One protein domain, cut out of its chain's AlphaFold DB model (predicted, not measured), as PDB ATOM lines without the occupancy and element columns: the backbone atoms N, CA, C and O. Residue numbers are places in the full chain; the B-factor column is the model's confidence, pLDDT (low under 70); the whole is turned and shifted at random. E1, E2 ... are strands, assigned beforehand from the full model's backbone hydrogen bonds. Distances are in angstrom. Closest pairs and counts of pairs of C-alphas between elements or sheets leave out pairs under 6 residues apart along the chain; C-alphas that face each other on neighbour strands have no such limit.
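Overview. This is residues 199 to 283 and 295 to 312 of the 641 residues of the protein "Peptidase S74 domain-containing protein" of Flavobacterium indicum (strain DSM 17447 / CIP 109464 / GPTSA100-9) (UniProt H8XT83). With little regular structure, the chain from E1 to E5 winds in stacked turns, a solenoid, and E6, E7 and E8 extend its wall of short strands. 103 residues are printed, with no named helix; the eight strands, all-strand in class with 26 residues, form one mixed sheet in chain order. It is compact, radius of gyration of the C-alphas 13.0 A, spanning 36 by 25 by 24 A.

Arrangement. E1, residues 200 to 202, is parallel to E2, 216 to 218; N 202 and O 217 are 2.7 A apart. E3, 233 to 235, E4, 248 to 250, and E5, 269 to 271, follow, each parallel to the strand before; N 218 and O 234, N 235 and O 249, and N 250 and O 270 are each 2.8 A apart. E6, 275 to 278, forms an antiparallel hairpin with E5; N 277 and O 269 are 2.7 A apart. E7, 295 to 298, is antiparallel to E6, with N 297 and O 276 2.7 A apart. E8, 307 to 309, is parallel to E7, with N 298 and O 308 2.8 A apart.

Along the chain. E1 begins at C-alpha 200 (172.432, 193.332, 183.033); E8 ends at C-alpha 309 (173.281, 166.767, 202.891). E6 and E7 each measure 10.2 A.

Size, cuts and confidence. Residues 284 to 294 are cut out, leaving 10.5 A between C-alphas 283 and 295. The four links from E1 to E5 are long. Residues 257 to 264 and 281 to 283 have pLDDT under 70.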
ATOM      1  N   ASN A 199     168.479 196.079 184.015       97.56
ATOM      2  CA  ASN A 199     168.880 194.713 183.670       97.56
ATOM      3  C   ASN A 199     170.324 194.657 183.150       97.56
ATOM      4  O   ASN A 199     170.711 195.465 182.314       97.56
ATOM      5  N   THR A 200     171.102 193.660 183.579       98.38
ATOM      6  CA  THR A 200     172.432 193.332 183.033       98.38
ATOM      7  C   THR A 200     172.395 191.946 182.392       98.38
ATOM      8  O   THR A 200     172.546 190.939 183.077       98.38
ATOM      9  N   ILE A 201     172.170 191.873 181.081       97.81
ATOM     10  CA  ILE A 201     171.957 190.625 180.338       97.81
ATOM     11  C   ILE A 201     173.069 190.418 179.308       97.81
ATOM     12  O   ILE A 201     173.219 191.193 178.373       97.81
ATOM     13  N   VAL A 202     173.829 189.338 179.437       98.12
ATOM     14  CA  VAL A 202     174.950 188.998 178.563       98.12
ATOM     15  C   VAL A 202     174.792 187.573 178.031       98.12
ATOM     16  O   VAL A 202     174.971 186.589 178.746       98.12
ATOM     17  N   GLY A 203     174.501 187.472 176.739       97.06
ATOM     18  CA  GLY A 203     174.573 186.273 175.912       97.06
ATOM     19  C   GLY A 203     173.357 186.097 175.002       97.06
ATOM     20  O   GLY A 203     172.276 186.601 175.269       97.06
ATOM     21  N   HIS A 204     173.545 185.389 173.889       97.12
ATOM     22  CA  HIS A 204     172.562 185.270 172.806       97.12
ATOM     23  C   HIS A 204     171.247 184.604 173.251       97.12
ATOM     24  O   HIS A 204     171.285 183.551 173.898       97.12
ATOM     25  N   TYR A 205     170.107 185.179 172.846       96.50
ATOM     26  CA  TYR A 205     168.754 184.742 173.227       96.50
ATOM     27  C   TYR A 205     168.514 184.663 174.745       96.50
ATOM     28  O   TYR A 205     167.759 183.815 175.209       96.50
ATOM     29  N   SER A 206     169.147 185.522 175.536       96.69
ATOM     30  CA  SER A 206     168.906 185.585 176.983       96.69
ATOM     31  C   SER A 206     167.695 186.457 177.313       96.69
ATOM     32  O   SER A 206     167.539 187.528 176.731       96.69
ATOM     33  N   TYR A 207     166.836 186.019 178.238       95.56
ATOM     34  CA  TYR A 207     165.632 186.735 178.693       95.56
ATOM     35  C   TYR A 207     164.670 187.149 177.557       95.56
ATOM     36  O   TYR A 207     163.980 188.161 177.662       95.56
ATOM     37  N   VAL A 208     164.603 186.390 176.455       95.38
ATOM     38  CA  VAL A 208     163.843 186.762 175.236       95.38
ATOM     39  C   VAL A 208     162.397 187.133 175.550       95.38
ATOM     40  O   VAL A 208     161.887 188.112 175.004       95.38
ATOM     41  N   TYR A 209     161.756 186.369 176.434       92.69
ATOM     42  CA  TYR A 209     160.341 186.505 176.785       92.69
ATOM     43  C   TYR A 209     160.097 187.275 178.090       92.69
ATOM     44  O   TYR A 209     158.965 187.320 178.563       92.69
ATOM     45  N   SER A 210     161.136 187.864 178.688       93.06
ATOM     46  CA  SER A 210     161.015 188.506 179.996       93.06
ATOM     47  C   SER A 210     160.486 189.930 179.917       93.06
ATOM     48  O   SER A 210     160.959 190.719 179.104       93.06
ATOM     49  N   THR A 211     159.574 190.276 180.822       92.75
ATOM     50  CA  THR A 211     159.200 191.656 181.170       92.75
ATOM     51  C   THR A 211     159.730 192.076 182.546       92.75
ATOM     52  O   THR A 211     159.430 193.171 183.017       92.75
ATOM     53  N   GLY A 212     160.522 191.218 183.199       92.88
ATOM     54  CA  GLY A 212     161.090 191.479 184.519       92.88
ATOM     55  C   GLY A 212     162.231 192.500 184.502       92.88
ATOM     56  O   GLY A 212     162.932 192.671 183.503       92.88
ATOM     57  N   ASN A 213     162.447 193.136 185.651       95.19
ATOM     58  CA  ASN A 213     163.425 194.195 185.883       95.19
ATOM     59  C   ASN A 213     164.446 193.811 186.960       95.19
ATOM     60  O   ASN A 213     164.232 192.882 187.745       95.19
ATOM     61  N   TYR A 214     165.549 194.561 187.032       97.00
ATOM     62  CA  TYR A 214     166.625 194.343 188.010       97.00
ATOM     63  C   TYR A 214     167.282 192.954 187.904       97.00
ATOM     64  O   TYR A 214     167.745 192.400 188.899       97.00
ATOM     65  N   ASN A 215     167.287 192.347 186.714       96.56
ATOM     66  CA  ASN A 215     167.834 191.009 186.510       96.56
ATOM     67  C   ASN A 215     169.281 191.045 186.002       96.56
ATOM     68  O   ASN A 215     169.635 191.852 185.146       96.56
ATOM     69  N   ILE A 216     170.097 190.103 186.472       97.94
ATOM     70  CA  ILE A 216     171.439 189.818 185.965       97.94
ATOM     71  C   ILE A 216     171.401 188.451 185.277       97.94
ATOM     72  O   ILE A 216     171.079 187.447 185.906       97.94
ATOM     73  N   GLY A 217     171.734 188.396 183.993       96.69
ATOM     74  CA  GLY A 217     171.780 187.169 183.200       96.69
ATOM     75  C   GLY A 217     173.129 187.025 182.505       96.69
ATOM     76  O   GLY A 217     173.504 187.906 181.747       96.69
ATOM     77  N   LEU A 218     173.847 185.915 182.690       97.88
ATOM     78  CA  LEU A 218     175.082 185.602 181.957       97.88
ATOM     79  C   LEU A 218     175.041 184.183 181.366       97.88
ATOM     80  O   LEU A 218     174.992 183.205 182.104       97.88
ATOM     81  N   GLY A 219     175.033 184.036 180.040       96.44
ATOM     82  CA  GLY A 219     174.940 182.731 179.366       96.44
ATOM     83  C   GLY A 219     174.111 182.756 178.080       96.44
ATOM     84  O   GLY A 219     173.587 183.785 177.685       96.44
ATOM     85  N   ASN A 220     173.998 181.618 177.392       95.94
ATOM     86  CA  ASN A 220     173.127 181.483 176.218       95.94
ATOM     87  C   ASN A 220     171.752 180.957 176.643       95.94
ATOM     88  O   ASN A 220     171.684 179.976 177.384       95.94
ATOM     89  N   ARG A 221     170.672 181.581 176.152       95.31
ATOM     90  CA  ARG A 221     169.290 181.182 176.471       95.31
ATOM     91  C   ARG A 221     168.968 181.148 177.973       95.31
ATOM     92  O   ARG A 221     168.073 180.419 178.391       95.31
ATOM     93  N   ASN A 222     169.675 181.924 178.797       94.50
ATOM     94  CA  ASN A 222     169.302 182.053 180.207       94.50
ATOM     95  C   ASN A 222     168.025 182.896 180.357       94.50
ATOM     96  O   ASN A 222     167.640 183.632 179.449       94.50
ATOM     97  N   GLY A 223     167.331 182.744 181.481       92.00
ATOM     98  CA  GLY A 223     166.092 183.439 181.813       92.00
ATOM     99  C   GLY A 223     164.965 183.268 180.797       92.00
ATOM    100  O   GLY A 223     164.025 184.054 180.823       92.00
ATOM    101  N   ASN A 224     165.032 182.292 179.884       89.75
ATOM    102  CA  ASN A 224     164.059 182.199 178.794       89.75
ATOM    103  C   ASN A 224     162.652 181.851 179.306       89.75
ATOM    104  O   ASN A 224     161.664 182.336 178.771       89.75
ATOM    105  N   ASP A 225     162.569 181.099 180.405       87.75
ATOM    106  CA  ASP A 225     161.296 180.817 181.082       87.75
ATOM    107  C   ASP A 225     160.915 181.893 182.113       87.75
ATOM    108  O   ASP A 225     159.936 181.732 182.839       87.75
ATOM    109  N   ASN A 226     161.702 182.966 182.242       88.69
ATOM    110  CA  ASN A 226     161.388 184.076 183.129       88.69
ATOM    111  C   ASN A 226     160.577 185.138 182.380       88.69
ATOM    112  O   ASN A 226     161.147 186.058 181.808       88.69
ATOM    113  N   THR A 227     159.254 185.039 182.408       90.50
ATOM    114  CA  THR A 227     158.324 185.999 181.810       90.50
ATOM    115  C   THR A 227     158.107 187.255 182.655       90.50
ATOM    116  O   THR A 227     157.947 188.310 182.064       90.50
ATOM    117  N   THR A 228     158.115 187.195 183.996       91.00
ATOM    118  CA  THR A 228     157.774 188.365 184.857       91.00
ATOM    119  C   THR A 228     158.684 188.601 186.067       91.00
ATOM    120  O   THR A 228     158.543 189.617 186.743       91.00
ATOM    121  N   GLY A 229     159.584 187.671 186.379       90.38
ATOM    122  CA  GLY A 229     160.376 187.674 187.607       90.38
ATOM    123  C   GLY A 229     161.467 188.743 187.630       90.38
ATOM    124  O   GLY A 229     162.169 188.969 186.637       90.38
ATOM    125  N   ASN A 230     161.641 189.362 188.792       93.12
ATOM    126  CA  ASN A 230     162.514 190.503 189.047       93.12
ATOM    127  C   ASN A 230     163.651 190.151 190.010       93.12
ATOM    128  O   ASN A 230     163.531 189.257 190.847       93.12
ATOM    129  N   ASN A 231     164.722 190.943 190.004       94.50
ATOM    130  CA  ASN A 231     165.822 190.817 190.973       94.50
ATOM    131  C   ASN A 231     166.530 189.447 190.942       94.50
ATOM    132  O   ASN A 231     167.013 188.985 191.973       94.50
ATOM    133  N   ASN A 232     166.567 188.762 189.797       94.31
ATOM    134  CA  ASN A 232     167.209 187.452 189.686       94.31
ATOM    135  C   ASN A 232     168.630 187.552 189.133       94.31
ATOM    136  O   ASN A 232     168.881 188.318 188.210       94.31
ATOM    137  N   ILE A 233     169.526 186.703 189.625       96.12
ATOM    138  CA  ILE A 233     170.843 186.433 189.051       96.12
ATOM    139  C   ILE A 233     170.789 185.046 188.414       96.12
ATOM    140  O   ILE A 233     170.592 184.059 189.114       96.12
ATOM    141  N   THR A 234     170.963 184.944 187.099       95.31
ATOM    142  CA  THR A 234     171.013 183.669 186.370       95.31
ATOM    143  C   THR A 234     172.309 183.569 185.573       95.31
ATOM    144  O   THR A 234     172.607 184.387 184.708       95.31
ATOM    145  N   ILE A 235     173.122 182.565 185.872       96.56
ATOM    146  CA  ILE A 235     174.420 182.334 185.240       96.56
ATOM    147  C   ILE A 235     174.432 180.906 184.698       96.56
ATOM    148  O   ILE A 235     174.227 179.960 185.449       96.56
ATOM    149  N   GLY A 236     174.683 180.732 183.402       94.25
ATOM    150  CA  GLY A 236     174.752 179.432 182.730       94.25
ATOM    151  C   GLY A 236     173.813 179.299 181.528       94.25
ATOM    152  O   GLY A 236     172.936 180.128 181.296       94.25
ATOM    153  N   ASN A 237     174.035 178.264 180.715       93.88
ATOM    154  CA  ASN A 237     173.213 177.978 179.536       93.88
ATOM    155  C   ASN A 237     171.838 177.433 179.966       93.88
ATOM    156  O   ASN A 237     171.792 176.600 180.863       93.88
ATOM    157  N   ASN A 238     170.739 177.915 179.371       92.00
ATOM    158  CA  ASN A 238     169.362 177.501 179.707       92.00
ATOM    159  C   ASN A 238     169.008 177.573 181.215       92.00
ATOM    160  O   ASN A 238     168.128 176.855 181.685       92.00
ATOM    161  N   SER A 239     169.692 178.413 182.000       92.69
ATOM    162  CA  SER A 239     169.380 178.625 183.423       92.69
ATOM    163  C   SER A 239     168.211 179.597 183.575       92.69
ATOM    164  O   SER A 239     168.204 180.604 182.877       92.69
ATOM    165  N   SER A 240     167.228 179.358 184.449       90.44
ATOM    166  CA  SER A 240     166.044 180.234 184.552       90.44
ATOM    167  C   SER A 240     165.385 180.265 185.933       90.44
ATOM    168  O   SER A 240     165.167 179.230 186.560       90.44
ATOM    169  N   ALA A 241     164.977 181.461 186.371       86.00
ATOM    170  CA  ALA A 241     164.230 181.673 187.613       86.00
ATOM    171  C   ALA A 241     162.712 181.397 187.508       86.00
ATOM    172  O   ALA A 241     162.012 181.529 188.510       86.00
ATOM    173  N   LYS A 242     162.196 181.042 186.316       85.12
ATOM    174  CA  LYS A 242     160.787 180.679 186.043       85.12
ATOM    175  C   LYS A 242     159.748 181.584 186.738       85.12
ATOM    176  O   LYS A 242     158.884 181.110 187.465       85.12
ATOM    177  N   ASN A 243     159.825 182.893 186.496       83.62
ATOM    178  CA  ASN A 243     158.950 183.940 187.063       83.62
ATOM    179  C   ASN A 243     159.141 184.255 188.545       83.62
ATOM    180  O   ASN A 243     158.466 185.146 189.053       83.62
ATOM    181  N   GLY A 244     160.046 183.562 189.228       85.00
ATOM    182  CA  GLY A 244     160.406 183.864 190.601       85.00
ATOM    183  C   GLY A 244     161.134 185.199 190.760       85.00
ATOM    184  O   GLY A 244     161.757 185.679 189.816       85.00
ATOM    185  N   ASP A 245     161.114 185.756 191.970       88.69
ATOM    186  CA  ASP A 245     161.802 187.005 192.316       88.69
ATOM    187  C   ASP A 245     162.996 186.756 193.249       88.69
ATOM    188  O   ASP A 245     162.932 185.901 194.125       88.69
ATOM    189  N   ARG A 246     164.062 187.561 193.177       89.94
ATOM    190  CA  ARG A 246     165.177 187.521 194.158       89.94
ATOM    191  C   ARG A 246     165.911 186.172 194.220       89.94
ATOM    192  O   ARG A 246     166.324 185.744 195.296       89.94
ATOM    193  N   ASN A 247     166.066 185.485 193.090       91.06
ATOM    194  CA  ASN A 247     166.747 184.188 193.029       91.06
ATOM    195  C   ASN A 247     168.174 184.299 192.481       91.06
ATOM    196  O   ASN A 247     168.460 185.154 191.652       91.06
ATOM    197  N   ILE A 248     169.060 183.394 192.893       93.00
ATOM    198  CA  ILE A 248     170.409 183.211 192.352       93.00
ATOM    199  C   ILE A 248     170.502 181.795 191.783       93.00
ATOM    200  O   ILE A 248     170.391 180.820 192.517       93.00
ATOM    201  N   LEU A 249     170.723 181.665 190.479       92.62
ATOM    202  CA  LEU A 249     170.892 180.392 189.790       92.62
ATOM    203  C   LEU A 249     172.217 180.384 189.035       92.62
ATOM    204  O   LEU A 249     172.479 181.281 188.241       92.62
ATOM    205  N   ILE A 250     173.043 179.369 189.260       94.06
ATOM    206  CA  ILE A 250     174.367 179.236 188.653       94.06
ATOM    207  C   ILE A 250     174.538 177.800 188.160       94.06
ATOM    208  O   ILE A 250     174.651 176.882 188.960       94.06
ATOM    209  N   GLY A 251     174.602 177.584 186.851       89.94
ATOM    210  CA  GLY A 251     174.845 176.278 186.243       89.94
ATOM    211  C   GLY A 251     174.108 176.080 184.920       89.94
ATOM    212  O   GLY A 251     173.270 176.879 184.516       89.94
ATOM    213  N   ASN A 252     174.447 175.003 184.212       90.81
ATOM    214  CA  ASN A 252     173.767 174.621 182.973       90.81
ATOM    215  C   ASN A 252     172.398 173.999 183.281       90.81
ATOM    216  O   ASN A 252     172.313 173.105 184.123       90.81
ATOM    217  N   SER A 253     171.351 174.447 182.587       89.56
ATOM    218  CA  SER A 253     169.971 173.965 182.727       89.56
ATOM    219  C   SER A 253     169.449 173.985 184.173       89.56
ATOM    220  O   SER A 253     168.623 173.156 184.559       89.56
ATOM    221  N   THR A 254     169.942 174.907 185.007       87.94
ATOM    222  CA  THR A 254     169.478 175.066 186.391       87.94
ATOM    223  C   THR A 254     168.195 175.880 186.427       87.94
ATOM    224  O   THR A 254     168.143 176.976 185.873       87.94
ATOM    225  N   THR A 255     167.169 175.385 187.114       85.12
ATOM    226  CA  THR A 255     165.887 176.090 187.243       85.12
ATOM    227  C   THR A 255     165.429 176.161 188.695       85.12
ATOM    228  O   THR A 255     165.915 175.426 189.560       85.12
ATOM    229  N   THR A 256     164.502 177.070 188.991       78.88
ATOM    230  CA  THR A 256     163.749 177.043 190.248       78.88
ATOM    231  C   THR A 256     162.763 175.871 190.183       78.88
ATOM    232  O   THR A 256     161.819 175.867 189.389       78.88
ATOM    233  N   THR A 257     162.960 174.832 191.001       67.56
ATOM    234  CA  THR A 257     161.998 173.723 191.087       67.56
ATOM    235  C   THR A 257     160.655 174.248 191.599       67.56
ATOM    236  O   THR A 257     160.593 175.024 192.555       67.56
ATOM    237  N   SER A 258     159.561 173.874 190.936       53.34
ATOM    238  CA  SER A 258     158.208 174.270 191.337       53.34
ATOM    239  C   SER A 258     157.827 173.548 192.633       53.34
ATOM    240  O   SER A 258     157.503 172.366 192.605       53.34
ATOM    241  N   PHE A 259     157.860 174.247 193.770       45.06
ATOM    242  CA  PHE A 259     157.121 173.803 194.954       45.06
ATOM    243  C   PHE A 259     155.628 173.918 194.630       45.06
ATOM    244  O   PHE A 259     155.203 174.946 194.107       45.06
ATOM    245  N   GLY A 260     154.871 172.838 194.857       39.97
ATOM    246  CA  GLY A 260     153.502 172.641 194.365       39.97
ATOM    247  C   GLY A 260     152.642 173.907 194.322       39.97
ATOM    248  O   GLY A 260     152.560 174.608 195.320       39.97
ATOM    249  N   SER A 261     152.050 174.184 193.154       39.81
ATOM    250  CA  SER A 261     151.037 175.215 192.823       39.81
ATOM    251  C   SER A 261     151.190 176.653 193.359       39.81
ATOM    252  O   SER A 261     150.397 177.507 192.976       39.81
ATOM    253  N   ASN A 262     152.188 176.969 194.182       46.34
ATOM    254  CA  ASN A 262     152.389 178.287 194.762       46.34
ATOM    255  C   ASN A 262     153.387 179.068 193.912       46.34
ATOM    256  O   ASN A 262     154.562 178.726 193.798       46.34
ATOM    257  N   THR A 263     152.904 180.173 193.357       52.16
ATOM    258  CA  THR A 263     153.585 181.144 192.485       52.16
ATOM    259  C   THR A 263     154.725 181.927 193.159       52.16
ATOM    260  O   THR A 263     155.173 182.941 192.643       52.16
ATOM    261  N   ASN A 264     155.204 181.478 194.320       58.62
ATOM    262  CA  ASN A 264     156.070 182.222 195.231       58.62
ATOM    263  C   ASN A 264     157.501 181.658 195.226       58.62
ATOM    264  O   ASN A 264     158.017 181.214 196.250       58.62
ATOM    265  N   GLN A 265     158.136 181.640 194.054       74.12
ATOM    266  CA  GLN A 265     159.533 181.221 193.904       74.12
ATOM    267  C   GLN A 265     160.465 182.397 194.216       74.12
ATOM    268  O   GLN A 265     160.953 183.056 193.304       74.12
ATOM    269  N   TYR A 266     160.681 182.699 195.497       81.31
ATOM    270  CA  TYR A 266     161.583 183.779 195.899       81.31
ATOM    271  C   TYR A 266     162.725 183.338 196.806       81.31
ATOM    272  O   TYR A 266     162.592 182.388 197.576       81.31
ATOM    273  N   ASN A 267     163.837 184.079 196.754       81.19
ATOM    274  CA  ASN A 267     165.004 183.885 197.621       81.19
ATOM    275  C   ASN A 267     165.635 182.478 197.509       81.19
ATOM    276  O   ASN A 267     166.072 181.907 198.515       81.19
ATOM    277  N   ILE A 268     165.658 181.910 196.299       83.69
ATOM    278  CA  ILE A 268     166.260 180.602 196.003       83.69
ATOM    279  C   ILE A 268     167.721 180.783 195.570       83.69
ATOM    280  O   ILE A 268     167.996 181.603 194.701       83.69
ATOM    281  N   LEU A 269     168.648 179.983 196.112       88.38
ATOM    282  CA  LEU A 269     170.013 179.811 195.585       88.38
ATOM    283  C   LEU A 269     170.135 178.421 194.958       88.38
ATOM    284  O   LEU A 269     170.100 177.445 195.685       88.38
ATOM    285  N   ASN A 270     170.318 178.287 193.651       87.25
ATOM    286  CA  ASN A 270     170.575 176.993 193.018       87.25
ATOM    287  C   ASN A 270     171.919 177.017 192.281       87.25
ATOM    288  O   ASN A 270     172.056 177.705 191.275       87.25
ATOM    289  N   ILE A 271     172.902 176.249 192.754       88.88
ATOM    290  CA  ILE A 271     174.202 176.077 192.098       88.88
ATOM    291  C   ILE A 271     174.294 174.652 191.549       88.88
ATOM    292  O   ILE A 271     174.486 173.692 192.295       88.88
ATOM    293  N   GLY A 272     174.156 174.517 190.232       81.62
ATOM    294  CA  GLY A 272     174.331 173.276 189.481       81.62
ATOM    295  C   GLY A 272     173.355 172.160 189.849       81.62
ATOM    296  O   GLY A 272     173.684 171.002 189.620       81.62
ATOM    297  N   ASN A 273     172.209 172.471 190.470       78.56
ATOM    298  CA  ASN A 273     171.330 171.506 191.149       78.56
ATOM    299  C   ASN A 273     172.035 170.706 192.269       78.56
ATOM    300  O   ASN A 273     171.486 169.730 192.776       78.56
ATOM    301  N   VAL A 274     173.248 171.116 192.661       82.06
ATOM    302  CA  VAL A 274     174.053 170.499 193.720       82.06
ATOM    303  C   VAL A 274     173.845 171.233 195.032       82.06
ATOM    304  O   VAL A 274     173.644 170.580 196.044       82.06
ATOM    305  N   ILE A 275     173.887 172.565 195.039       86.31
ATOM    306  CA  ILE A 275     173.583 173.368 196.229       86.31
ATOM    307  C   ILE A 275     172.247 174.051 195.987       86.31
ATOM    308  O   ILE A 275     172.114 174.799 195.023       86.31
ATOM    309  N   PHE A 276     171.277 173.806 196.857       84.31
ATOM    310  CA  PHE A 276     169.951 174.399 196.792       84.31
ATOM    311  C   PHE A 276     169.632 175.111 198.105       84.31
ATOM    312  O   PHE A 276     169.550 174.492 199.156       84.31
ATOM    313  N   GLY A 277     169.439 176.416 198.065       83.19
ATOM    314  CA  GLY A 277     169.110 177.240 199.207       83.19
ATOM    315  C   GLY A 277     167.693 177.778 199.118       83.19
ATOM    316  O   GLY A 277     167.276 178.242 198.060       83.19
ATOM    317  N   GLN A 278     166.973 177.750 200.234       80.31
ATOM    318  CA  GLN A 278     165.616 178.269 200.374       80.31
ATOM    319  C   GLN A 278     165.599 179.331 201.476       80.31
ATOM    320  O   GLN A 278     166.117 179.083 202.562       80.31
ATOM    321  N   ASN A 279     164.987 180.495 201.226       76.44
ATOM    322  CA  ASN A 279     164.838 181.578 202.213       76.44
ATOM    323  C   ASN A 279     166.170 182.060 202.838       76.44
ATOM    324  O   ASN A 279     166.196 182.434 204.007       76.44
ATOM    325  N   ILE A 280     167.286 182.062 202.092       78.19
ATOM    326  CA  ILE A 280     168.634 182.358 202.641       78.19
ATOM    327  C   ILE A 280     168.748 183.767 203.255       78.19
ATOM    328  O   ILE A 280     169.587 184.001 204.120       78.19
ATOM    329  N   ASN A 281     167.894 184.707 202.854       68.12
ATOM    330  CA  ASN A 281     167.864 186.065 203.403       68.12
ATOM    331  C   ASN A 281     166.978 186.228 204.650       68.12
ATOM    332  O   ASN A 281     166.895 187.333 205.186       68.12
ATOM    333  N   ASN A 282     166.302 185.173 205.113       68.19
ATOM    334  CA  ASN A 282     165.372 185.263 206.229       68.19
ATOM    335  C   ASN A 282     166.031 184.793 207.533       68.19
ATOM    336  O   ASN A 282     165.981 183.617 207.896       68.19
ATOM    337  N   LEU A 283     166.685 185.734 208.223       59.25
ATOM    338  CA  LEU A 283     167.401 185.482 209.481       59.25
ATOM    339  C   LEU A 283     166.453 185.342 210.689       59.25
ATOM    340  O   LEU A 283     166.832 184.794 211.720       59.25
ATOM    341  N   ARG A 295     167.414 177.610 204.668       85.81
ATOM    342  CA  ARG A 295     167.875 176.217 204.553       85.81
ATOM    343  C   ARG A 295     168.815 176.056 203.370       85.81
ATOM    344  O   ARG A 295     168.592 176.682 202.337       85.81
ATOM    345  N   ILE A 296     169.818 175.197 203.505       89.12
ATOM    346  CA  ILE A 296     170.762 174.813 202.453       89.12
ATOM    347  C   ILE A 296     170.737 173.289 202.312       89.12
ATOM    348  O   ILE A 296     171.075 172.559 203.235       89.12
ATOM    349  N   GLY A 297     170.345 172.811 201.141       88.25
ATOM    350  CA  GLY A 297     170.452 171.430 200.705       88.25
ATOM    351  C   GLY A 297     171.700 171.224 199.848       88.25
ATOM    352  O   GLY A 297     171.944 171.994 198.919       88.25
ATOM    353  N   ILE A 298     172.476 170.177 200.118       89.69
ATOM    354  CA  ILE A 298     173.485 169.648 199.197       89.69
ATOM    355  C   ILE A 298     172.922 168.350 198.620       89.69
ATOM    356  O   ILE A 298     172.689 167.399 199.361       89.69
ATOM    357  N   ARG A 299     172.697 168.330 197.301       86.06
ATOM    358  CA  ARG A 299     172.038 167.260 196.528       86.06
ATOM    359  C   ARG A 299     170.568 167.002 196.903       86.06
ATOM    360  O   ARG A 299     170.011 165.963 196.559       86.06
ATOM    361  N   THR A 300     169.904 167.965 197.543       85.00
ATOM    362  CA  THR A 300     168.460 167.939 197.828       85.00
ATOM    363  C   THR A 300     167.848 169.311 197.557       85.00
ATOM    364  O   THR A 300     168.397 170.324 197.983       85.00
ATOM    365  N   SER A 301     166.729 169.360 196.829       81.25
ATOM    366  CA  SER A 301     166.005 170.603 196.509       81.25
ATOM    367  C   SER A 301     164.894 170.937 197.508       81.25
ATOM    368  O   SER A 301     164.261 171.984 197.405       81.25
ATOM    369  N   THR A 302     164.645 170.067 198.489       82.75
ATOM    370  CA  THR A 302     163.602 170.248 199.509       82.75
ATOM    371  C   THR A 302     164.152 170.002 200.918       82.75
ATOM    372  O   THR A 302     163.625 169.130 201.616       82.75
ATOM    373  N   PRO A 303     165.202 170.729 201.352       86.50
ATOM    374  CA  PRO A 303     165.808 170.503 202.658       86.50
ATOM    375  C   PRO A 303     164.782 170.705 203.786       86.50
ATOM    376  O   PRO A 303     164.097 171.729 203.861       86.50
ATOM    377  N   GLN A 304     164.653 169.727 204.675       84.25
ATOM    378  CA  GLN A 304     163.802 169.768 205.864       84.25
ATOM    379  C   GLN A 304     164.509 170.412 207.064       84.25
ATOM    380  O   GLN A 304     163.838 170.952 207.940       84.25
ATOM    381  N   ASN A 305     165.844 170.461 207.040       79.88
ATOM    382  CA  ASN A 305     166.686 171.107 208.049       79.88
ATOM    383  C   ASN A 305     167.438 172.332 207.509       79.88
ATOM    384  O   ASN A 305     167.512 172.554 206.301       79.88
ATOM    385  N   THR A 306     168.025 173.136 208.406       84.50
ATOM    386  CA  THR A 306     168.852 174.307 208.044       84.50
ATOM    387  C   THR A 306     170.026 173.937 207.134       84.50
ATOM    388  O   THR A 306     170.326 174.682 206.205       84.50
ATOM    389  N   LEU A 307     170.663 172.788 207.364       87.06
ATOM    390  CA  LEU A 307     171.624 172.176 206.450       87.06
ATOM    391  C   LEU A 307     171.247 170.707 206.280       87.06
ATOM    392  O   LEU A 307     171.236 169.964 207.258       87.06
ATOM    393  N   GLU A 308     170.954 170.289 205.056       86.81
ATOM    394  CA  GLU A 308     170.680 168.892 204.723       86.81
ATOM    395  C   GLU A 308     171.628 168.442 203.617       86.81
ATOM    396  O   GLU A 308     171.727 169.078 202.571       86.81
ATOM    397  N   ILE A 309     172.348 167.351 203.854       89.06
ATOM    398  CA  ILE A 309     173.281 166.767 202.891       89.06
ATOM    399  C   ILE A 309     172.780 165.361 202.596       89.06
ATOM    400  O   ILE A 309     172.605 164.564 203.517       89.06
ATOM    401  N   THR A 310     172.542 165.060 201.323       85.56
ATOM    402  CA  THR A 310     172.160 163.719 200.876       85.56
ATOM    403  C   THR A 310     173.289 163.081 200.068       85.56
ATOM    404  O   THR A 310     174.058 163.748 199.366       85.56
ATOM    405  N   SER A 311     173.411 161.758 200.175       83.69
ATOM    406  CA  SER A 311     174.383 160.944 199.442       83.69
ATOM    407  C   SER A 311     173.661 159.957 198.532       83.69
ATOM    408  O   SER A 311     172.583 159.472 198.865       83.69
ATOM    409  N   GLU A 312     174.274 159.620 197.397       83.88
ATOM    410  CA  GLU A 312     173.795 158.540 196.518       83.88
ATOM    411  C   GLU A 312     174.060 157.148 197.117       83.88
ATOM    412  O   GLU A 312     173.460 156.162 196.697       83.88
TER     413      GLU A 312